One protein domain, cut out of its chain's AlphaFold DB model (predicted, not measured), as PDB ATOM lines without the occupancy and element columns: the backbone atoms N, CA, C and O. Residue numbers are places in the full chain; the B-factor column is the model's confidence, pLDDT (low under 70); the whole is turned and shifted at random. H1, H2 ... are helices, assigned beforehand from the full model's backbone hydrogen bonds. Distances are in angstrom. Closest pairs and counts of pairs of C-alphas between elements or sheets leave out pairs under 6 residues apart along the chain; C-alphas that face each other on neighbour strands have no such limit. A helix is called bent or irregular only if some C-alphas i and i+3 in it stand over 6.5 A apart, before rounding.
ATOM      1  N   SER A   4      16.038  39.290  31.466       53.56
ATOM      2  CA  SER A   4      15.932  39.364  29.998       53.56
ATOM      3  C   SER A   4      16.842  40.405  29.349       53.56
ATOM      4  O   SER A   4      17.323  40.158  28.253       53.56
ATOM      5  N   THR A   5      17.105  41.541  30.001       51.53
ATOM      6  CA  THR A   5      17.941  42.623  29.445       51.53
ATOM      7  C   THR A   5      19.433  42.291  29.497       51.53
ATOM      8  O   THR A   5      20.129  42.466  28.502       51.53
ATOM      9  N   ASP A   6      19.908  41.716  30.607       55.91
ATOM     10  CA  ASP A   6      21.266  41.154  30.704       55.91
ATOM     11  C   ASP A   6      21.474  39.999  29.708       55.91
ATOM     12  O   ASP A   6      22.550  39.857  29.125       55.91
ATOM     13  N   ASP A   7      20.433  39.196  29.466       72.06
ATOM     14  CA  ASP A   7      20.456  38.122  28.469       72.06
ATOM     15  C   ASP A   7      20.481  38.682  27.035       72.06
ATOM     16  O   ASP A   7      21.187  38.140  26.193       72.06
ATOM     17  N   ASP A   8      19.803  39.803  26.753       71.31
ATOM     18  CA  ASP A   8      19.845  40.488  25.447       71.31
ATOM     19  C   ASP A   8      21.224  41.093  25.148       71.31
ATOM     20  O   ASP A   8      21.743  40.932  24.039       71.31
ATOM     21  N   ALA A   9      21.840  41.769  26.123       73.50
ATOM     22  CA  ALA A   9      23.173  42.349  25.966       73.50
ATOM     23  C   ALA A   9      24.240  41.256  25.802       73.50
ATOM     24  O   ALA A   9      25.077  41.325  24.898       73.50
ATOM     25  N   THR A  10      24.160  40.203  26.623       82.31
ATOM     26  CA  THR A  10      25.052  39.038  26.534       82.31
ATOM     27  C   THR A  10      24.886  38.322  25.197       82.31
ATOM     28  O   THR A  10      25.876  38.013  24.534       82.31
ATOM     29  N   PHE A  11      23.642  38.105  24.758       84.62
ATOM     30  CA  PHE A  11      23.340  37.528  23.452       84.62
ATOM     31  C   PHE A  11      23.922  38.378  22.321       84.62
ATOM     32  O   PHE A  11      24.597  37.850  21.440       84.62
ATOM     33  N   SER A  12      23.711  39.694  22.369       80.62
ATOM     34  CA  SER A  12      24.189  40.621  21.340       80.62
ATOM     35  C   SER A  12      25.712  40.609  21.233       80.62
ATOM     36  O   SER A  12      26.248  40.511  20.129       80.62
ATOM     37  N   ALA A  13      26.417  40.632  22.367       83.12
ATOM     38  CA  ALA A  13      27.874  40.538  22.399       83.12
ATOM     39  C   ALA A  13      28.377  39.189  21.858       83.12
ATOM     40  O   ALA A  13      29.323  39.158  21.070       83.12
ATOM     41  N   ALA A  14      27.726  38.081  22.230       87.19
ATOM     42  CA  ALA A  14      28.090  36.746  21.761       87.19
ATOM     43  C   ALA A  14      27.903  36.595  20.243       87.19
ATOM     44  O   ALA A  14      28.811  36.141  19.550       87.19
ATOM     45  N   ILE A  15      26.753  37.019  19.715       88.81
ATOM     46  CA  ILE A  15      26.437  36.970  18.282       88.81
ATOM     47  C   ILE A  15      27.400  37.849  17.471       88.81
ATOM     48  O   ILE A  15      27.934  37.386  16.461       88.81
ATOM     49  N   ALA A  16      27.701  39.061  17.946       84.88
ATOM     50  CA  ALA A  16      28.673  39.942  17.299       84.88
ATOM     51  C   ALA A  16      30.094  39.356  17.302       84.88
ATOM     52  O   ALA A  16      30.797  39.435  16.297       84.88
ATOM     53  N   ALA A  17      30.529  38.740  18.406       85.31
ATOM     54  CA  ALA A  17      31.841  38.100  18.475       85.31
ATOM     55  C   ALA A  17      31.939  36.903  17.514       85.31
ATOM     56  O   ALA A  17      32.903  36.792  16.757       85.31
ATOM     57  N   LEU A  18      30.924  36.033  17.496       86.62
ATOM     58  CA  LEU A  18      30.897  34.852  16.628       86.62
ATOM     59  C   LEU A  18      30.879  35.216  15.140       86.62
ATOM     60  O   LEU A  18      31.570  34.562  14.356       86.62
ATOM     61  N   GLY A  19      30.137  36.266  14.773       82.00
ATOM     62  CA  GLY A  19      30.088  36.785  13.405       82.00
ATOM     63  C   GLY A  19      31.413  37.382  12.919       82.00
ATOM     64  O   GLY A  19      31.669  37.373  11.721       82.00
ATOM     65  N   ARG A  20      32.274  37.859  13.829       81.12
ATOM     66  CA  ARG A  20      33.611  38.389  13.493       81.12
ATOM     67  C   ARG A  20      34.697  37.320  13.391       81.12
ATOM     68  O   ARG A  20      35.633  37.505  12.630       81.12
ATOM     69  N   ILE A  21      34.603  36.239  14.171       85.06
ATOM     70  CA  ILE A  21      35.625  35.171  14.191       85.06
ATOM     71  C   ILE A  21      35.626  34.361  12.887       85.06
ATOM     72  O   ILE A  21      36.671  33.888  12.462       85.06
ATOM     73  N   ASP A  22      34.445  34.177  12.298       77.81
ATOM     74  CA  ASP A  22      34.241  33.530  11.000       77.81
ATOM     75  C   ASP A  22      34.983  32.189  10.762       77.81
ATOM     76  O   ASP A  22      35.713  31.992   9.795       77.81
ATOM     77  N   THR A  23      34.772  31.219  11.653       87.56
ATOM     78  CA  THR A  23      35.252  29.830  11.526       87.56
ATOM     79  C   THR A  23      34.066  28.877  11.406       87.56
ATOM     80  O   THR A  23      32.970  29.201  11.859       87.56
ATOM     81  N   ASP A  24      34.257  27.657  10.902       86.81
ATOM     82  CA  ASP A  24      33.168  26.663  10.851       86.81
ATOM     83  C   ASP A  24      32.544  26.405  12.235       86.81
ATOM     84  O   ASP A  24      31.324  26.286  12.369       86.81
ATOM     85  N   ALA A  25      33.370  26.396  13.288       88.25
ATOM     86  CA  ALA A  25      32.911  26.255  14.665       88.25
ATOM     87  C   ALA A  25      32.113  27.480  15.146       88.25
ATOM     88  O   ALA A  25      31.059  27.310  15.765       88.25
ATOM     89  N   SER A  26      32.572  28.704  14.852       86.62
ATOM     90  CA  SER A  26      31.840  29.916  15.244       86.62
ATOM     91  C   SER A  26      30.543  30.078  14.453       86.62
ATOM     92  O   SER A  26      29.534  30.439  15.049       86.62
ATOM     93  N   ARG A  27      30.517  29.716  13.163       86.44
ATOM     94  CA  ARG A  27      29.305  29.666  12.327       86.44
ATOM     95  C   ARG A  27      28.296  28.649  12.858       86.44
ATOM     96  O   ARG A  27      27.111  28.957  12.965       86.44
ATOM     97  N   ALA A  28      28.743  27.455  13.248       86.12
ATOM     98  CA  ALA A  28      27.866  26.448  13.847       86.12
ATOM     99  C   ALA A  28      27.286  26.919  15.193       86.12
ATOM    100  O   ALA A  28      26.082  26.793  15.425       86.12
ATOM    101  N   ALA A  29      28.116  27.514  16.058       87.75
ATOM    102  CA  ALA A  29      27.669  28.090  17.327       87.75
ATOM    103  C   ALA A  29      26.692  29.259  17.115       87.75
ATOM    104  O   ALA A  29      25.671  29.340  17.799       87.75
ATOM    105  N   PHE A  30      26.965  30.113  16.126       89.19
ATOM    106  CA  PHE A  30      26.099  31.210  15.712       89.19
ATOM    107  C   PHE A  30      24.717  30.693  15.307       89.19
ATOM    108  O   PHE A  30      23.710  31.128  15.856       89.19
ATOM    109  N   LEU A  31      24.660  29.715  14.397       83.56
ATOM    110  CA  LEU A  31      23.402  29.117  13.937       83.56
ATOM    111  C   LEU A  31      22.652  28.387  15.064       83.56
ATOM    112  O   LEU A  31      21.423  28.320  15.043       83.56
ATOM    113  N   GLY A  32      23.370  27.856  16.057       84.56
ATOM    114  CA  GLY A  32      22.781  27.274  17.263       84.56
ATOM    115  C   GLY A  32      22.100  28.323  18.145       84.56
ATOM    116  O   GLY A  32      20.928  28.169  18.489       84.56
ATOM    117  N   LEU A  33      22.800  29.419  18.459       82.69
ATOM    118  CA  LEU A  33      22.223  30.560  19.184       82.69
ATOM    119  C   LEU A  33      21.078  31.204  18.399       82.69
ATOM    120  O   LEU A  33      20.118  31.696  18.993       82.69
ATOM    121  N   ALA A  34      21.131  31.122  17.071       76.19
ATOM    122  CA  ALA A  34      20.121  31.696  16.209       76.19
ATOM    123  C   ALA A  34      18.732  31.117  16.339       76.19
ATOM    124  O   ALA A  34      17.736  31.841  16.310       76.19
ATOM    125  N   GLN A  35      18.652  29.827  16.605       78.81
ATOM    126  CA  GLN A  35      17.376  29.169  16.838       78.81
ATOM    127  C   GLN A  35      16.725  29.607  18.162       78.81
ATOM    128  O   GLN A  35      15.529  29.386  18.368       78.81
ATOM    129  N   ALA A  36      17.490  30.235  19.061       77.19
ATOM    130  CA  ALA A  36      17.010  30.749  20.337       77.19
ATOM    131  C   ALA A  36      16.568  32.224  20.282       77.19
ATOM    132  O   ALA A  36      16.034  32.720  21.275       77.19
ATOM    133  N   ALA A  37      16.744  32.926  19.157       79.44
ATOM    134  CA  ALA A  37      16.258  34.293  19.003       79.44
ATOM    135  C   ALA A  37      14.718  34.306  18.975       79.44
ATOM    136  O   ALA A  37      14.092  33.725  18.089       79.44
ATOM    137  N   ARG A  38      14.097  34.929  19.984       80.00
ATOM    138  CA  ARG A  38      12.629  35.007  20.123       80.00
ATOM    139  C   ARG A  38      12.074  36.423  19.990       80.00
ATOM    140  O   ARG A  38      10.893  36.561  19.692       80.00
ATOM    141  N   SER A  39      12.891  37.448  20.227       87.94
ATOM    142  CA  SER A  39      12.521  38.853  20.033       87.94
ATOM    143  C   SER A  39      12.987  39.356  18.669       87.94
ATOM    144  O   SER A  39      13.995  38.889  18.134       87.94
ATOM    145  N   SER A  40      12.273  40.340  18.128       86.44
ATOM    146  CA  SER A  40      12.616  41.013  16.874       86.44
ATOM    147  C   SER A  40      13.993  41.686  16.925       86.44
ATOM    148  O   SER A  40      14.740  41.574  15.960       86.44
ATOM    149  N   SER A  41      14.387  42.253  18.072       85.69
ATOM    150  CA  SER A  41      15.731  42.805  18.302       85.69
ATOM    151  C   SER A  41      16.839  41.756  18.156       85.69
ATOM    152  O   SER A  41      17.798  41.949  17.412       85.69
ATOM    153  N   ARG A  42      16.693  40.587  18.797       90.00
ATOM    154  CA  ARG A  42      17.668  39.493  18.657       90.00
ATOM    155  C   ARG A  42      17.719  38.984  17.221       90.00
ATOM    156  O   ARG A  42      18.807  38.721  16.718       90.00
ATOM    157  N   ILE A  43      16.565  38.855  16.563       91.44
ATOM    158  CA  ILE A  43      16.489  38.431  15.161       91.44
ATOM    159  C   ILE A  43      17.234  39.428  14.265       91.44
ATOM    160  O   ILE A  43      18.101  39.003  13.507       91.44
ATOM    161  N   ALA A  44      16.969  40.731  14.400       91.88
ATOM    162  CA  ALA A  44      17.653  41.787  13.658       91.88
ATOM    163  C   ALA A  44      19.175  41.687  13.799       91.88
ATOM    164  O   ALA A  44      19.878  41.522  12.801       91.88
ATOM    165  N   ARG A  45      19.680  41.680  15.039       90.88
ATOM    166  CA  ARG A  45      21.114  41.550  15.325       90.88
ATOM    167  C   ARG A  45      21.734  40.350  14.621       90.88
ATOM    168  O   ARG A  45      22.810  40.455  14.044       90.88
ATOM    169  N   MET A  46      21.071  39.203  14.645       91.81
ATOM    170  CA  MET A  46      21.607  38.026  13.975       91.81
ATOM    171  C   MET A  46      21.595  38.101  12.463       91.81
ATOM    172  O   MET A  46      22.535  37.636  11.829       91.81
ATOM    173  N   LEU A  47      20.533  38.634  11.871       93.38
ATOM    174  CA  LEU A  47      20.468  38.808  10.426       93.38
ATOM    175  C   LEU A  47      21.642  39.666   9.945       93.38
ATOM    176  O   LEU A  47      22.349  39.277   9.014       93.38
ATOM    177  N   GLY A  48      21.917  40.750  10.675       92.25
ATOM    178  CA  GLY A  48      23.089  41.583  10.463       92.25
ATOM    179  C   GLY A  48      24.393  40.810  10.626       92.25
ATOM    180  O   GLY A  48      25.169  40.706   9.684       92.25
ATOM    181  N   GLU A  49      24.662  40.229  11.793       91.44
ATOM    182  CA  GLU A  49      25.961  39.586  12.045       91.44
ATOM    183  C   GLU A  49      26.211  38.351  11.154       91.44
ATOM    184  O   GLU A  49      27.359  38.091  10.797       91.44
ATOM    185  N   ARG A  50      25.163  37.639  10.708       91.44
ATOM    186  CA  ARG A  50      25.284  36.541   9.730       91.44
ATOM    187  C   ARG A  50      25.810  37.036   8.386       91.44
ATOM    188  O   ARG A  50      26.630  36.368   7.758       91.44
ATOM    189  N   SER A  51      25.368  38.216   7.956       91.75
ATOM    190  CA  SER A  51      25.759  38.776   6.662       91.75
ATOM    191  C   SER A  51      27.264  39.019   6.535       91.75
ATOM    192  O   SER A  51      27.774  39.040   5.417       91.75
ATOM    193  N   ARG A  52      27.992  39.125   7.659       86.38
ATOM    194  CA  ARG A  52      29.455  39.254   7.672       86.38
ATOM    195  C   ARG A  52      30.153  38.077   6.999       86.38
ATOM    196  O   ARG A  52      31.147  38.305   6.320       86.38
ATOM    197  N   PHE A  53      29.609  36.868   7.141       85.44
ATOM    198  CA  PHE A  53      30.190  35.639   6.595       85.44
ATOM    199  C   PHE A  53      29.323  34.931   5.542       85.44
ATOM    200  O   PHE A  53      29.828  34.103   4.791       85.44
ATOM    201  N   ASP A  54      28.027  35.245   5.459       87.44
ATOM    202  CA  ASP A  54      27.096  34.694   4.467       87.44
ATOM    203  C   ASP A  54      26.132  35.785   3.982       87.44
ATOM    204  O   ASP A  54      24.958  35.832   4.365       87.44
ATOM    205  N   ALA A  55      26.639  36.707   3.159       87.38
ATOM    206  CA  ALA A  55      25.857  37.819   2.626       87.38
ATOM    207  C   ALA A  55      24.628  37.321   1.852       87.38
ATOM    208  O   ALA A  55      23.501  37.675   2.190       87.38
ATOM    209  N   VAL A  56      24.830  36.434   0.872       87.50
ATOM    210  CA  VAL A  56      23.765  35.924  -0.009       87.50
ATOM    211  C   VAL A  56      22.677  35.195   0.784       87.50
ATOM    212  O   VAL A  56      21.492  35.467   0.591       87.50
ATOM    213  N   GLY A  57      23.051  34.307   1.711       88.50
ATOM    214  CA  GLY A  57      22.092  33.565   2.528       88.50
ATOM    215  C   GLY A  57      21.376  34.408   3.586       88.50
ATOM    216  O   GLY A  57      20.364  33.958   4.131       88.50
ATOM    217  N   SER A  58      21.855  35.625   3.860       91.06
ATOM    218  CA  SER A  58      21.229  36.559   4.806       91.06
ATOM    219  C   SER A  58      20.164  37.448   4.162       91.06
ATOM    220  O   SER A  58      19.241  37.875   4.852       91.06
ATOM    221  N   VAL A  59      20.230  37.689   2.847       93.81
ATOM    222  CA  VAL A  59      19.337  38.644   2.166       93.81
ATOM    223  C   VAL A  59      17.865  38.233   2.247       93.81
ATOM    224  O   VAL A  59      17.022  39.044   2.620       93.81
ATOM    225  N   ALA A  60      17.516  36.988   1.908       93.94
ATOM    226  CA  ALA A  60      16.108  36.579   1.896       93.94
ATOM    227  C   ALA A  60      15.443  36.664   3.290       93.94
ATOM    228  O   ALA A  60      14.336  37.212   3.356       93.94
ATOM    229  N   PRO A  61      16.105  36.220   4.383       94.00
ATOM    230  CA  PRO A  61      15.642  36.453   5.751       94.00
ATOM    231  C   PRO A  61      15.566  37.932   6.153       94.00
ATOM    232  O   PRO A  61      14.619  38.322   6.828       94.00
ATOM    233  N   ILE A  62      16.514  38.772   5.720       96.12
ATOM    234  CA  ILE A  62      16.459  40.227   5.942       96.12
ATOM    235  C   ILE A  62      15.211  40.824   5.285       96.12
ATOM    236  O   ILE A  62      14.456  41.538   5.937       96.12
ATOM    237  N   VAL A  63      14.960  40.520   4.010       96.25
ATOM    238  CA  VAL A  63      13.804  41.073   3.288       96.25
ATOM    239  C   VAL A  63      12.485  40.580   3.888       96.25
ATOM    240  O   VAL A  63      11.527  41.341   3.957       96.25
ATOM    241  N   GLU A  64      12.428  39.335   4.370       95.12
ATOM    242  CA  GLU A  64      11.274  38.830   5.126       95.12
ATOM    243  C   GLU A  64      11.089  39.578   6.454       95.12
ATOM    244  O   GLU A  64       9.978  39.989   6.777       95.12
ATOM    245  N   PHE A  65      12.175  39.829   7.188       95.44
ATOM    246  CA  PHE A  65      12.144  40.581   8.439       95.44
ATOM    247  C   PHE A  65      11.636  42.018   8.259       95.44
ATOM    248  O   PHE A  65      10.901  42.503   9.120       95.44
ATOM    249  N   LEU A  66      11.982  42.669   7.143       96.31
ATOM    250  CA  LEU A  66      11.505  44.004   6.759       96.31
ATOM    251  C   LEU A  66      10.055  44.011   6.235       96.31
ATOM    252  O   LEU A  66       9.519  45.077   5.945       96.31
ATOM    253  N   GLY A  67       9.406  42.851   6.099       94.69
ATOM    254  CA  GLY A  67       8.008  42.737   5.666       94.69
ATOM    255  C   GLY A  67       6.971  43.184   6.704       94.69
ATOM    256  O   GLY A  67       5.782  43.212   6.399       94.69
ATOM    257  N   GLU A  68       7.401  43.526   7.916       91.25
ATOM    258  CA  GLU A  68       6.561  44.024   9.008       91.25
ATOM    259  C   GLU A  68       7.110  45.364   9.524       91.25
ATOM    260  O   GLU A  68       8.294  45.645   9.319       91.25
ATOM    261  N   PRO A  69       6.310  46.161  10.255       86.31
ATOM    262  CA  PRO A  69       6.810  47.348  10.939       86.31
ATOM    263  C   PRO A  69       7.966  47.012  11.890       86.31
ATOM    264  O   PRO A  69       7.875  46.084  12.704       86.31
ATOM    265  N   ARG A  70       9.049  47.790  11.804       90.75
ATOM    266  CA  ARG A  70      10.266  47.658  12.622       90.75
ATOM    267  C   ARG A  70      10.695  49.011  13.172       90.75
ATOM    268  O   ARG A  70      10.447  50.049  12.566       90.75
ATOM    269  N   SER A  71      11.367  48.989  14.316       81.75
ATOM    270  CA  SER A  71      12.061  50.163  14.843       81.75
ATOM    271  C   SER A  71      13.320  50.480  14.027       81.75
ATOM    272  O   SER A  71      13.900  49.606  13.381       81.75
ATOM    273  N   GLU A  72      13.786  51.729  14.092       81.50
ATOM    274  CA  GLU A  72      15.030  52.157  13.431       81.50
ATOM    275  C   GLU A  72      16.230  51.305  13.859       81.50
ATOM    276  O   GLU A  72      16.991  50.847  13.008       81.50
ATOM    277  N   ALA A  73      16.353  51.021  15.159       81.19
ATOM    278  CA  ALA A  73      17.421  50.183  15.693       81.19
ATOM    279  C   ALA A  73      17.413  48.780  15.067       81.19
ATOM    280  O   ALA A  73      18.456  48.296  14.641       81.19
ATOM    281  N   GLU A  74      16.243  48.149  14.944       91.06
ATOM    282  CA  GLU A  74      16.117  46.820  14.335       91.06
ATOM    283  C   GLU A  74      16.474  46.823  12.848       91.06
ATOM    284  O   GLU A  74      17.151  45.912  12.378       91.06
ATOM    285  N   VAL A  75      16.049  47.840  12.093       92.12
ATOM    286  CA  VAL A  75      16.395  47.938  10.668       92.12
ATOM    287  C   VAL A  75      17.903  48.114  10.501       92.12
ATOM    288  O   VAL A  75      18.523  47.363   9.748       92.12
ATOM    289  N   VAL A  76      18.506  49.049  11.242       88.44
ATOM    290  CA  VAL A  76      19.953  49.313  11.198       88.44
ATOM    291  C   VAL A  76      20.754  48.077  11.610       88.44
ATOM    292  O   VAL A  76      21.731  47.739  10.942       88.44
ATOM    293  N   GLU A  77      20.343  47.366  12.661       91.75
ATOM    294  CA  GLU A  77      21.006  46.130  13.084       91.75
ATOM    295  C   GLU A  77      20.898  45.013  12.044       91.75
ATOM    296  O   GLU A  77      21.877  44.298  11.835       91.75
ATOM    297  N   ALA A  78      19.749  44.872  11.378       95.12
ATOM    298  CA  ALA A  78      19.517  43.803  10.411       95.12
ATOM    299  C   ALA A  78      20.296  43.986   9.103       95.12
ATOM    300  O   ALA A  78      20.793  43.004   8.554       95.12
ATOM    301  N   ILE A  79      20.400  45.218   8.590       95.12
ATOM    302  CA  ILE A  79      20.980  45.464   7.256       95.12
ATOM    303  C   ILE A  79      22.336  46.161   7.290       95.12
ATOM    304  O   ILE A  79      23.110  46.015   6.349       95.12
ATOM    305  N   GLY A  80      22.657  46.886   8.364       90.81
ATOM    306  CA  GLY A  80      23.882  47.679   8.474       90.81
ATOM    307  C   GLY A  80      25.159  46.874   8.208       90.81
ATOM    308  O   GLY A  80      25.949  47.285   7.360       90.81
ATOM    309  N   PRO A  81      25.368  45.705   8.850       91.31
ATOM    310  CA  PRO A  81      26.550  44.887   8.583       91.31
ATOM    311  C   PRO A  81      26.637  44.384   7.137       91.31
ATOM    312  O   PRO A  81      27.741  44.321   6.600       91.31
ATOM    313  N   LEU A  82      25.500  44.080   6.493       93.56
ATOM    314  CA  LEU A  82      25.465  43.667   5.089       93.56
ATOM    315  C   LEU A  82      25.911  44.828   4.203       93.56
ATOM    316  O   LEU A  82      26.816  44.662   3.397       93.56
ATOM    317  N   LEU A  83      25.320  46.010   4.387       92.00
ATOM    318  CA  LEU A  83      25.642  47.219   3.618       92.00
ATOM    319  C   LEU A  83      27.061  47.742   3.877       92.00
ATOM    320  O   LEU A  83      27.612  48.468   3.056       92.00
ATOM    321  N   GLY A  84      27.668  47.347   4.996       87.81
ATOM    322  CA  GLY A  84      29.072  47.594   5.293       87.81
ATOM    323  C   GLY A  84      30.051  46.726   4.499       87.81
ATOM    324  O   GLY A  84      31.249  46.957   4.613       87.81
ATOM    325  N   ARG A  85      29.593  45.735   3.721       87.50
ATOM    326  CA  ARG A  85      30.447  44.864   2.895       87.50
ATOM    327  C   ARG A  85      30.627  45.380   1.476       87.50
ATOM    328  O   ARG A  85      29.800  46.122   0.952       87.50
ATOM    329  N   GLN A  86      31.655  44.863   0.796       84.25
ATOM    330  CA  GLN A  86      31.921  45.247  -0.584       84.25
ATOM    331  C   GLN A  86      30.837  44.860  -1.585       84.25
ATOM    332  O   GLN A  86      30.564  45.631  -2.502       84.25
ATOM    333  N   ASP A  87      30.222  43.705  -1.383       87.75
ATOM    334  CA  ASP A  87      29.162  43.116  -2.198       87.75
ATOM    335  C   ASP A  87      27.756  43.338  -1.610       87.75
ATOM    336  O   ASP A  87      26.765  42.870  -2.169       87.75
ATOM    337  N   GLY A  88      27.661  44.058  -0.489       90.38
ATOM    338  CA  GLY A  88      26.453  44.170   0.326       90.38
ATOM    339  C   GLY A  88      25.255  44.768  -0.398       90.38
ATOM    340  O   GLY A  88      24.168  44.188  -0.394       90.38
ATOM    341  N   ALA A  89      25.461  45.915  -1.050       91.75
ATOM    342  CA  ALA A  89      24.398  46.608  -1.769       91.75
ATOM    343  C   ALA A  89      23.861  45.771  -2.940       91.75
ATOM    344  O   ALA A  89      22.649  45.612  -3.086       91.75
ATOM    345  N   ALA A  90      24.761  45.157  -3.716       92.19
ATOM    346  CA  ALA A  90      24.401  44.274  -4.822       92.19
ATOM    347  C   ALA A  90      23.652  43.018  -4.340       92.19
ATOM    348  O   ALA A  90      22.655  42.619  -4.946       92.19
ATOM    349  N   ALA A  91      24.090  42.421  -3.226       92.50
ATOM    350  CA  ALA A  91      23.414  41.280  -2.614       92.50
ATOM    351  C   ALA A  91      21.989  41.648  -2.170       92.50
ATOM    352  O   ALA A  91      21.037  40.942  -2.511       92.50
ATOM    353  N   MET A  92      21.825  42.776  -1.468       95.06
ATOM    354  CA  MET A  92      20.517  43.256  -1.018       95.06
ATOM    355  C   MET A  92      19.588  43.574  -2.199       95.06
ATOM    356  O   MET A  92      18.439  43.128  -2.217       95.06
ATOM    357  N   LEU A  93      20.098  44.271  -3.221       94.12
ATOM    358  CA  LEU A  93      19.361  44.600  -4.443       94.12
ATOM    359  C   LEU A  93      18.804  43.339  -5.119       94.12
ATOM    360  O   LEU A  93      17.630  43.298  -5.491       94.12
ATOM    361  N   SER A  94      19.615  42.282  -5.220       90.12
ATOM    362  CA  SER A  94      19.189  41.016  -5.824       90.12
ATOM    363  C   SER A  94      18.032  40.348  -5.077       90.12
ATOM    364  O   SER A  94      17.231  39.664  -5.712       90.12
ATOM    365  N   GLY A  95      17.938  40.493  -3.754       89.00
ATOM    366  CA  GLY A  95      16.867  39.858  -2.979       89.00
ATOM    367  C   GLY A  95      15.603  40.694  -2.813       89.00
ATOM    368  O   GLY A  95      14.575  40.145  -2.411       89.00
ATOM    369  N   LEU A  96      15.654  41.988  -3.137       92.38
ATOM    370  CA  LEU A  96      14.477  42.861  -3.194       92.38
ATOM    371  C   LEU A  96      13.663  42.671  -4.482       92.38
ATOM    372  O   LEU A  96      12.486  43.024  -4.519       92.38
ATOM    373  N   ALA A  97      14.262  42.103  -5.533       86.50
ATOM    374  CA  ALA A  97      13.612  41.920  -6.826       86.50
ATOM    375  C   ALA A  97      12.273  41.161  -6.701       86.50
ATOM    376  O   ALA A  97      12.229  39.984  -6.342       86.50
ATOM    377  N   GLY A  98      11.168  41.848  -7.010       84.00
ATOM    378  CA  GLY A  98       9.816  41.279  -6.971       84.00
ATOM    379  C   GLY A  98       9.248  41.041  -5.567       84.00
ATOM    380  O   GLY A  98       8.208  40.391  -5.449       84.00
ATOM    381  N   ARG A  99       9.897  41.545  -4.510       90.88
ATOM    382  CA  ARG A  99       9.401  41.478  -3.130       90.88
ATOM    383  C   ARG A  99       8.893  42.843  -2.676       90.88
ATOM    384  O   ARG A  99       9.360  43.882  -3.130       90.88
ATOM    385  N   THR A 100       7.936  42.820  -1.759       93.69
ATOM    386  CA  THR A 100       7.435  44.005  -1.058       93.69
ATOM    387  C   THR A 100       7.890  43.964   0.392       93.69
ATOM    388  O   THR A 100       7.970  42.883   0.979       93.69
ATOM    389  N   ILE A 101       8.148  45.132   0.964       95.62
ATOM    390  CA  ILE A 101       8.473  45.317   2.382       95.62
ATOM    391  C   ILE A 101       7.506  46.325   3.000       95.62
ATOM    392  O   ILE A 101       6.777  47.014   2.283       95.62
ATOM    393  N   ASP A 102       7.483  46.402   4.327       94.38
ATOM    394  CA  ASP A 102       6.703  47.414   5.030       94.38
ATOM    395  C   ASP A 102       7.194  48.830   4.673       94.38
ATOM    396  O   ASP A 102       8.387  49.061   4.460       94.38
ATOM    397  N   ALA A 103       6.272  49.791   4.587       84.81
ATOM    398  CA  ALA A 103       6.585  51.144   4.139       84.81
ATOM    399  C   ALA A 103       7.492  51.903   5.125       84.81
ATOM    400  O   ALA A 103       8.379  52.645   4.694       84.81
ATOM    401  N   ASP A 104       7.309  51.721   6.435       79.62
ATOM    402  CA  ASP A 104       8.155  52.367   7.442       79.62
ATOM    403  C   ASP A 104       9.521  51.687   7.507       79.62
ATOM    404  O   ASP A 104      10.550  52.368   7.493       79.62
ATOM    405  N   ALA A 105       9.550  50.352   7.444       89.25
ATOM    406  CA  ALA A 105      10.797  49.603   7.316       89.25
ATOM    407  C   ALA A 105      11.590  50.018   6.060       89.25
ATOM    408  O   ALA A 105      12.809  50.170   6.131       89.25
ATOM    409  N   ALA A 106      10.917  50.276   4.934       90.94
ATOM    410  CA  ALA A 106      11.541  50.772   3.708       90.94
ATOM    411  C   ALA A 106      12.169  52.158   3.884       90.94
ATOM    412  O   ALA A 106      13.305  52.366   3.465       90.94
ATOM    413  N   ARG A 107      11.471  53.106   4.528       83.94
ATOM    414  CA  ARG A 107      12.017  54.449   4.810       83.94
ATOM    415  C   ARG A 107      13.272  54.370   5.677       83.94
ATOM    416  O   ARG A 107      14.273  55.021   5.379       83.94
ATOM    417  N   LEU A 108      13.229  53.546   6.720       84.06
ATOM    418  CA  LEU A 108      14.365  53.309   7.610       84.06
ATOM    419  C   LEU A 108      15.516  52.602   6.880       84.06
ATOM    420  O   LEU A 108      16.678  52.953   7.072       84.06
ATOM    421  N   ALA A 109      15.208  51.657   5.990       91.19
ATOM    422  CA  ALA A 109      16.211  50.965   5.189       91.19
ATOM    423  C   ALA A 109      16.871  51.896   4.163       91.19
ATOM    424  O   ALA A 109      18.084  51.831   3.985       91.19
ATOM    425  N   ILE A 110      16.110  52.803   3.538       88.88
ATOM    426  CA  ILE A 110      16.642  53.856   2.658       88.88
ATOM    427  C   ILE A 110      17.596  54.760   3.438       88.88
ATOM    428  O   ILE A 110      18.698  55.031   2.967       88.88
ATOM    429  N   ARG A 111      17.208  55.187   4.646       81.00
ATOM    430  CA  ARG A 111      18.074  55.979   5.530       81.00
ATOM    431  C   ARG A 111      19.382  55.242   5.825       81.00
ATOM    432  O   ARG A 111      20.453  55.808   5.645       81.00
ATOM    433  N   ALA A 112      19.309  53.971   6.214       85.00
ATOM    434  CA  ALA A 112      20.492  53.157   6.481       85.00
ATOM    435  C   ALA A 112      21.359  52.923   5.225       85.00
ATOM    436  O   ALA A 112      22.582  52.936   5.328       85.00
ATOM    437  N   ALA A 113      20.753  52.764   4.042       89.25
ATOM    438  CA  ALA A 113      21.467  52.639   2.771       89.25
ATOM    439  C   ALA A 113      22.192  53.926   2.364       89.25
ATOM    440  O   ALA A 113      23.335  53.864   1.915       89.25
ATOM    441  N   ARG A 114      21.571  55.091   2.582       83.06
ATOM    442  CA  ARG A 114      22.200  56.404   2.372       83.06
ATOM    443  C   ARG A 114      23.375  56.647   3.322       83.06
ATOM    444  O   ARG A 114      24.350  57.270   2.923       83.06
ATOM    445  N   SER A 115      23.301  56.119   4.543       78.44
ATOM    446  CA  SER A 115      24.366  56.217   5.551       78.44
ATOM    447  C   SER A 115      25.415  55.096   5.474       78.44
ATOM    448  O   SER A 115      26.317  55.047   6.311       78.44
ATOM    449  N   ALA A 116      25.300  54.164   4.524       84.56
ATOM    450  CA  ALA A 116      26.256  53.070   4.376       84.56
ATOM    451  C   ALA A 116      27.632  53.588   3.909       84.56
ATOM    452  O   ALA A 116      27.698  54.622   3.246       84.56
ATOM    453  N   PRO A 117      28.735  52.851   4.157       78.19
ATOM    454  CA  PRO A 117      30.065  53.216   3.654       78.19
ATOM    455  C   PRO A 117      30.110  53.478   2.146       78.19
ATOM    456  O   PRO A 117      30.895  54.295   1.671       78.19
ATOM    457  N   ARG A 118      29.266  52.761   1.391       81.25
ATOM    458  CA  ARG A 118      29.119  52.880  -0.060       81.25
ATOM    459  C   ARG A 118      27.639  52.895  -0.440       81.25
ATOM    460  O   ARG A 118      27.078  51.832  -0.711       81.25
ATOM    461  N   PRO A 119      26.999  54.075  -0.431       81.94
ATOM    462  CA  PRO A 119      25.607  54.207  -0.834       81.94
ATOM    463  C   PRO A 119      25.434  53.852  -2.310       81.94
ATOM    464  O   PRO A 119      26.266  54.211  -3.145       81.94
ATOM    465  N   ASP A 120      24.345  53.156  -2.626       87.69
ATOM    466  CA  ASP A 120      24.007  52.724  -3.980       87.69
ATOM    467  C   ASP A 120      22.600  53.224  -4.330       87.69
ATOM    468  O   ASP A 120      21.613  52.828  -3.704       87.69
ATOM    469  N   GLU A 121      22.508  54.112  -5.322       86.31
ATOM    470  CA  GLU A 121      21.230  54.722  -5.712       86.31
ATOM    471  C   GLU A 121      20.259  53.686  -6.290       86.31
ATOM    472  O   GLU A 121      19.054  53.761  -6.067       86.31
ATOM    473  N   THR A 122      20.773  52.653  -6.964       91.75
ATOM    474  CA  THR A 122      19.939  51.573  -7.508       91.75
ATOM    475  C   THR A 122      19.275  50.788  -6.380       91.75
ATOM    476  O   THR A 122      18.098  50.438  -6.473       91.75
ATOM    477  N   LEU A 123      20.004  50.536  -5.289       93.38
ATOM    478  CA  LEU A 123      19.447  49.931  -4.084       93.38
ATOM    479  C   LEU A 123      18.416  50.844  -3.410       93.38
ATOM    480  O   LEU A 123      17.370  50.354  -2.988       93.38
ATOM    481  N   ILE A 124      18.686  52.147  -3.306       90.12
ATOM    482  CA  ILE A 124      17.752  53.116  -2.712       90.12
ATOM    483  C   ILE A 124      16.431  53.138  -3.490       90.12
ATOM    484  O   ILE A 124      15.362  53.033  -2.883       90.12
ATOM    485  N   GLU A 125      16.491  53.187  -4.821       88.94
ATOM    486  CA  GLU A 125      15.307  53.094  -5.681       88.94
ATOM    487  C   GLU A 125      14.577  51.756  -5.514       88.94
ATOM    488  O   GLU A 125      13.348  51.717  -5.432       88.94
ATOM    489  N   ALA A 126      15.314  50.647  -5.399       93.19
ATOM    490  CA  ALA A 126      14.719  49.333  -5.171       93.19
ATOM    491  C   ALA A 126      14.014  49.236  -3.810       93.19
ATOM    492  O   ALA A 126      12.918  48.682  -3.732       93.19
ATOM    493  N   LEU A 127      14.593  49.800  -2.745       93.06
ATOM    494  CA  LEU A 127      13.965  49.884  -1.423       93.06
ATOM    495  C   LEU A 127      12.709  50.764  -1.458       93.06
ATOM    496  O   LEU A 127      11.683  50.392  -0.886       93.06
ATOM    497  N   ARG A 128      12.761  51.894  -2.177       89.69
ATOM    498  CA  ARG A 128      11.610  52.784  -2.381       89.69
ATOM    499  C   ARG A 128      10.470  52.061  -3.092       89.69
ATOM    500  O   ARG A 128       9.333  52.093  -2.618       89.69
ATOM    501  N   ALA A 129      10.784  51.363  -4.181       91.56
ATOM    502  CA  ALA A 129       9.825  50.564  -4.933       91.56
ATOM    503  C   ALA A 129       9.246  49.414  -4.090       91.56
ATOM    504  O   ALA A 129       8.030  49.228  -4.065       91.56
ATOM    505  N   ALA A 130      10.088  48.685  -3.349       94.25
ATOM    506  CA  ALA A 130       9.663  47.573  -2.499       94.25
ATOM    507  C   ALA A 130       8.734  48.024  -1.356       94.25
ATOM    508  O   ALA A 130       7.815  47.291  -0.995       94.25
TER     509      ALA A 130
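Overview. This is residues 4 to 130 of the 451 residues of the protein "Cytochrome c domain-containing protein" of Planctomycetaceae bacterium (UniProt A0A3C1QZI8). The helices stack one group after another along the longest axis: the hairpin of H1 and H2 makes one end, H3, H4 and H5 fill the middle, and H6, H7 and H8 make the other end. H1 to H5 form an up-and-down bundle, helices side by side with each running against the one before it, while H6 and H7 stand steeply tilted to H5. The printed part has 127 residues with eight named helices, H1 to H8 in order, and no named strand; its class is all helix. It is compact, with a radius of gyration of the C-alphas of 13.8 A, and spans 36 by 28 by 24 A.

Arrangement. Start at H1, residues 4 to 21, which with residues 15 to 19 alone touches H2, residues 24 to 34; this is a hairpin, and its closest C-alphas, of Leu 18 and Ser 26, are 5.2 A apart. H1 also touches H3, residues 40 to 51, the same way at a shallow tilt of 7 degrees, closest at the C-alphas of Gly 19 and Glu 49, 5.2 A. H3 forms a hairpin with H4, residues 55 to 65, closest at the C-alphas of Ser 51 and Ser 58, 5.4 A. Next comes the hub, H5, residues 72 to 83: it touches H3 the same way at 9 degrees, a shallow tilt, and the closest C-alphas, of Gly 48 and Ala 78, are 4.2 A apart. H6, residues 88 to 96, touches H4 at a steep tilt of 49 degrees, with the C-alphas of Val 59 and Met 92 closest at 5.7 A. H7, residues 103 to 114, touches H5 at a steep tilt of 46 degrees, closest at the C-alphas of Glu 72 and Leu 108, 6.0 A. H8, residues 121 to 130, forms a hairpin with H7, closest at the C-alphas of Ile 110 and Ile 124, 5.5 A. Every O i to N i+4 pair is within hydrogen-bond range in H1, H2, H3, H6, H7 and H8; in H4 it is 5 of 7 and in H5 6 of 8.

Along the chain. Find C-alpha 4 at (15.932, 39.364, 29.998); from there H1 runs 25.6 A to C-alpha 21. H3 measures 16.8 A and H7 16.6 A. H5 is irregular, with C-alphas 78 and 81 7.3 A apart, and H4 only just so, with C-alphas 57 and 60 6.7 A apart. H8 ends at C-alpha 130, (9.663, 47.573, -2.499).

Size, cuts and confidence. The C-alphas farthest apart, of Ser 4 and Thr 122, are 39.6 A apart. The printed part has no cut, and no link is long. Look for low confidence at residues 4 to 6, which are under 70; the mean pLDDT of the printed part is 87.0.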